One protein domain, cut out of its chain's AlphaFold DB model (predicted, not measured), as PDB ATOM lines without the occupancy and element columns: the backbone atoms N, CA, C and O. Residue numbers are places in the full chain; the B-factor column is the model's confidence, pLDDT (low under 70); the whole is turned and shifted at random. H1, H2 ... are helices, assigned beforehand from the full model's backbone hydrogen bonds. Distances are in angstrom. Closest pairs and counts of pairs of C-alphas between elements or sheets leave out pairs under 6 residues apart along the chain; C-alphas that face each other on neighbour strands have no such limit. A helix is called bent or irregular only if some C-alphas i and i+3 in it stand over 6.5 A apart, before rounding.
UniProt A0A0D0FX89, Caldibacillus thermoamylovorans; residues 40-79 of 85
ATOM      1  N   SER A  40     157.546 126.929 106.710       83.06
ATOM      2  CA  SER A  40     157.376 125.468 106.747       83.06
ATOM      3  C   SER A  40     157.449 124.839 105.344       83.06
ATOM      4  O   SER A  40     157.044 125.480 104.368       83.06
ATOM      5  N   PRO A  41     157.864 123.561 105.209       85.31
ATOM      6  CA  PRO A  41     157.885 122.876 103.912       85.31
ATOM      7  C   PRO A  41     156.537 122.911 103.178       85.31
ATOM      8  O   PRO A  41     156.498 123.136 101.974       85.31
ATOM      9  N   LYS A  42     155.423 122.781 103.912       89.06
ATOM     10  CA  LYS A  42     154.066 122.847 103.349       89.06
ATOM     11  C   LYS A  42     153.728 124.232 102.793       89.06
ATOM     12  O   LYS A  42     153.120 124.340 101.733       89.06
ATOM     13  N   HIS A  43     154.116 125.302 103.488       85.50
ATOM     14  CA  HIS A  43     153.937 126.655 102.960       85.50
ATOM     15  C   HIS A  43     154.777 126.858 101.692       85.50
ATOM     16  O   HIS A  43     154.287 127.412 100.708       85.50
ATOM     17  N   GLN A  44     156.022 126.372 101.695       86.44
ATOM     18  CA  GLN A  44     156.898 126.451 100.529       86.44
ATOM     19  C   GLN A  44     156.321 125.697  99.323       86.44
ATOM     20  O   GLN A  44     156.380 126.206  98.205       86.44
ATOM     21  N   GLU A  45     155.731 124.522  99.545       91.19
ATOM     22  CA  GLU A  45     155.067 123.730  98.508       91.19
ATOM     23  C   GLU A  45     153.917 124.504  97.854       91.19
ATOM     24  O   GLU A  45     153.904 124.675  96.635       91.19
ATOM     25  N   VAL A  46     152.997 125.048  98.658       91.50
ATOM     26  CA  VAL A  46     151.867 125.839  98.149       91.50
ATOM     27  C   VAL A  46     152.365 127.078  97.398       91.50
ATOM     28  O   VAL A  46     151.949 127.323  96.267       91.50
ATOM     29  N   SER A  47     153.307 127.828  97.977       90.50
ATOM     30  CA  SER A  47     153.902 129.015  97.344       90.50
ATOM     31  C   SER A  47     154.539 128.691  95.985       90.50
ATOM     32  O   SER A  47     154.385 129.451  95.023       90.50
ATOM     33  N   MET A  48     155.217 127.543  95.878       90.75
ATOM     34  CA  MET A  48     155.831 127.087  94.633       90.75
ATOM     35  C   MET A  48     154.780 126.771  93.564       90.75
ATOM     36  O   MET A  48     154.921 127.223  92.431       90.75
ATOM     37  N   GLN A  49     153.709 126.057  93.920       95.19
ATOM     38  CA  GLN A  49     152.640 125.727  92.971       95.19
ATOM     39  C   GLN A  49     151.969 126.989  92.415       95.19
ATOM     40  O   GLN A  49     151.846 127.131  91.200       95.19
ATOM     41  N   LEU A  50     151.639 127.970  93.266       93.75
ATOM     42  CA  LEU A  50     151.109 129.250  92.778       93.75
ATOM     43  C   LEU A  50     152.105 129.974  91.859       93.75
ATOM     44  O   LEU A  50     151.715 130.524  90.828       93.75
ATOM     45  N   SER A  51     153.392 129.965  92.210       93.44
ATOM     46  CA  SER A  51     154.438 130.606  91.404       93.44
ATOM     47  C   SER A  51     154.551 129.983  90.007       93.44
ATOM     48  O   SER A  51     154.757 130.709  89.031       93.44
ATOM     49  N   ILE A  52     154.372 128.662  89.893       94.44
ATOM     50  CA  ILE A  52     154.362 127.936  88.615       94.44
ATOM     51  C   ILE A  52     153.170 128.356  87.755       94.44
ATOM     52  O   ILE A  52     153.363 128.669  86.577       94.44
ATOM     53  N   GLU A  53     151.966 128.413  88.325       96.88
ATOM     54  CA  GLU A  53     150.754 128.790  87.588       96.88
ATOM     55  C   GLU A  53     150.846 130.225  87.053       96.88
ATOM     56  O   GLU A  53     150.692 130.473  85.850       96.88
ATOM     57  N   PHE A  54     151.212 131.181  87.914       95.50
ATOM     58  CA  PHE A  54     151.406 132.567  87.488       95.50
ATOM     59  C   PHE A  54     152.543 132.704  86.474       95.50
ATOM     60  O   PHE A  54     152.407 133.421  85.479       95.50
ATOM     61  N   GLY A  55     153.670 132.025  86.707       94.62
ATOM     62  CA  GLY A  55     154.837 132.085  85.829       94.62
ATOM     63  C   GLY A  55     154.547 131.514  84.444       94.62
ATOM     64  O   GLY A  55     155.002 132.058  83.436       94.62
ATOM     65  N   SER A  56     153.746 130.451  84.382       96.25
ATOM     66  CA  SER A  56     153.301 129.842  83.131       96.25
ATOM     67  C   SER A  56     152.361 130.773  82.371       96.25
ATOM     68  O   SER A  56     152.589 131.028  81.190       96.25
ATOM     69  N   TYR A  57     151.373 131.363  83.050       96.75
ATOM     70  CA  TYR A  57     150.433 132.301  82.430       96.75
ATOM     71  C   TYR A  57     151.098 133.587  81.913       96.75
ATOM     72  O   TYR A  57     150.705 134.120  80.871       96.75
ATOM     73  N   LEU A  58     152.086 134.116  82.641       96.62
ATOM     74  CA  LEU A  58     152.762 135.372  82.299       96.62
ATOM     75  C   LEU A  58     153.942 135.201  81.334       96.62
ATOM     76  O   LEU A  58     154.546 136.194  80.922       96.62
ATOM     77  N   ARG A  59     154.266 133.974  80.918       95.06
ATOM     78  CA  ARG A  59     155.343 133.721  79.956       95.06
ATOM     79  C   ARG A  59     155.066 134.436  78.629       95.06
ATOM     80  O   ARG A  59     154.018 134.255  78.021       95.06
ATOM     81  N   GLY A  60     156.022 135.253  78.184       94.44
ATOM     82  CA  GLY A  60     155.897 136.049  76.956       94.44
ATOM     83  C   GLY A  60     155.030 137.308  77.087       94.44
ATOM     84  O   GLY A  60     154.823 137.998  76.093       94.44
ATOM     85  N   LYS A  61     154.538 137.634  78.291       96.69
ATOM     86  CA  LYS A  61     153.796 138.873  78.573       96.69
ATOM     87  C   LYS A  61     154.720 139.948  79.152       96.69
ATOM     88  O   LYS A  61     155.875 139.692  79.482       96.69
ATOM     89  N   CYS A  62     154.208 141.172  79.283       95.25
ATOM     90  CA  CYS A  62     154.970 142.301  79.829       95.25
ATOM     91  C   CYS A  62     155.261 142.183  81.338       95.25
ATOM     92  O   CYS A  62     156.208 142.799  81.828       95.25
ATOM     93  N   CYS A  63     154.473 141.394  82.072       92.25
ATOM     94  CA  CYS A  63     154.607 141.225  83.519       92.25
ATOM     95  C   CYS A  63     155.586 140.099  83.883       92.25
ATOM     96  O   CYS A  63     155.737 139.123  83.152       92.25
ATOM     97  N   LYS A  64     156.216 140.215  85.059       87.81
ATOM     98  CA  LYS A  64     157.128 139.206  85.617       87.81
ATOM     99  C   LYS A  64     156.643 138.769  86.993       87.81
ATOM    100  O   LYS A  64     156.267 139.615  87.799       87.81
ATOM    101  N   VAL A  65     156.695 137.467  87.260       89.12
ATOM    102  CA  VAL A  65     156.448 136.912  88.597       89.12
ATOM    103  C   VAL A  65     157.724 137.012  89.417       89.12
ATOM    104  O   VAL A  65     158.798 136.642  88.942       89.12
ATOM    105  N   LEU A  66     157.600 137.502  90.647       84.94
ATOM    106  CA  LEU A  66     158.664 137.503  91.643       84.94
ATOM    107  C   LEU A  66     158.154 136.725  92.855       84.94
ATOM    108  O   LEU A  66     157.132 137.086  93.429       84.94
ATOM    109  N   GLN A  67     158.855 135.657  93.227       77.44
ATOM    110  CA  GLN A  67     158.601 134.963  94.488       77.44
ATOM    111  C   GLN A  67     159.319 135.716  95.614       77.44
ATOM    112  O   GLN A  67     160.397 136.260  95.389       77.44
ATOM    113  N   GLU A  68     158.722 135.755  96.802       70.19
ATOM    114  CA  GLU A  68     159.116 136.555  97.977       70.19
ATOM    115  C   GLU A  68     160.641 136.623  98.240       70.19
ATOM    116  O   GLU A  68     161.203 137.709  98.378       70.19
ATOM    117  N   ILE A  69     161.346 135.487  98.159       59.94
ATOM    118  CA  ILE A  69     162.814 135.394  98.324       59.94
ATOM    119  C   ILE A  69     163.603 136.247  97.310       59.94
ATOM    120  O   ILE A  69     164.724 136.680  97.581       59.94
ATOM    121  N   LEU A  70     163.036 136.518  96.136       52.81
ATOM    122  CA  LEU A  70     163.688 137.243  95.048       52.81
ATOM    123  C   LEU A  70     163.446 138.754  95.080       52.81
ATOM    124  O   LEU A  70     164.159 139.465  94.371       52.81
ATOM    125  N   MET A  71     162.507 139.284  95.876       55.12
ATOM    126  CA  MET A  71     162.220 140.727  95.858       55.12
ATOM    127  C   MET A  71     163.420 141.552  96.347       55.12
ATOM    128  O   MET A  71     163.836 142.500  95.675       55.12
ATOM    129  N   TYR A  72     164.034 141.162  97.467       55.69
ATOM    130  CA  TYR A  72     165.199 141.862  98.021       55.69
ATOM    131  C   TYR A  72     166.400 141.836  97.065       55.69
ATOM    132  O   TYR A  72     167.030 142.868  96.819       55.69
ATOM    133  N   THR A  73     166.681 140.683  96.456       51.44
ATOM    134  CA  THR A  73     167.770 140.521  95.483       51.44
ATOM    135  C   THR A  73     167.498 141.298  94.192       51.44
ATOM    136  O   THR A  73     168.391 141.955  93.654       51.44
ATOM    137  N   TYR A  74     166.255 141.300  93.707       55.38
ATOM    138  CA  TYR A  74     165.854 142.070  92.528       55.38
ATOM    139  C   TYR A  74     166.028 143.583  92.741       55.38
ATOM    140  O   TYR A  74     166.574 144.282  91.887       55.38
ATOM    141  N   LEU A  75     165.647 144.104  93.911       57.44
ATOM    142  CA  LEU A  75     165.860 145.514  94.245       57.44
ATOM    143  C   LEU A  75     167.351 145.861  94.390       57.44
ATOM    144  O   LEU A  75     167.774 146.920  93.921       57.44
ATOM    145  N   LYS A  76     168.169 144.966  94.969       55.44
ATOM    146  CA  LYS A  76     169.632 145.149  95.026       55.44
ATOM    147  C   LYS A  76     170.259 145.184  93.631       55.44
ATOM    148  O   LYS A  76     171.049 146.080  93.354       55.44
ATOM    149  N   THR A  77     169.876 144.277  92.731       53.53
ATOM    150  CA  THR A  77     170.405 144.248  91.350       53.53
ATOM    151  C   THR A  77     169.995 145.466  90.521       53.53
ATOM    152  O   THR A  77     170.773 145.929  89.694       53.53
ATOM    153  N   LYS A  78     168.817 146.056  90.769       54.81
ATOM    154  CA  LYS A  78     168.416 147.323  90.133       54.81
ATOM    155  C   LYS A  78     169.141 148.550  90.692       54.81
ATOM    156  O   LYS A  78     169.390 149.482  89.933       54.81
ATOM    157  N   LYS A  79     169.494 148.559  91.982       51.38
ATOM    158  CA  LYS A  79     170.323 149.621  92.585       51.38
ATOM    159  C   LYS A  79     171.814 149.469  92.264       51.38
ATOM    160  O   LYS A  79     172.531 150.462  92.224       51.38
TER     161      LYS A  79
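This is residues 40 to 79 of the 85 residues of a protein of Caldibacillus thermoamylovorans (UniProt A0A0D0FX89). Starting from residue 40, you find a flat, open zigzag: the long helix H1, then residues 58 to 67 turning and folding back without a named element, then the helix H2 leading away to residue 79. Residues 40 to 46 stick out. The printed part has 40 residues with two named helices, H1 then H2, and no named strand; its class is all helix. It is loose, with a radius of gyration of the C-alphas of 11.8 A, and spans 33 by 25 by 7 A.

H1, residues 41 to 57, and H2, residues 68 to 79, are apart, with a short link of 10 residues between them. In H1 every O i to N i+4 pair is within hydrogen-bond range; in H2, 6 of 8 are.

Find C-alpha 41 at (157.885, 122.876, 103.912); from there H1 runs 24.6 A to C-alpha 57. H2 begins at C-alpha 68, at (159.116, 136.555, 97.977), and runs 18.0 A to C-alpha 79, at (170.323, 149.621, 92.585). H2 is irregular, but only just: C-alphas 69 and 72 are 6.9 A apart.

The two C-alphas farthest apart, those of Lys 42 and Lys 79, are 33.1 A apart. The printed part has no cut. Look at residues 69 to 79 for pLDDT under 70.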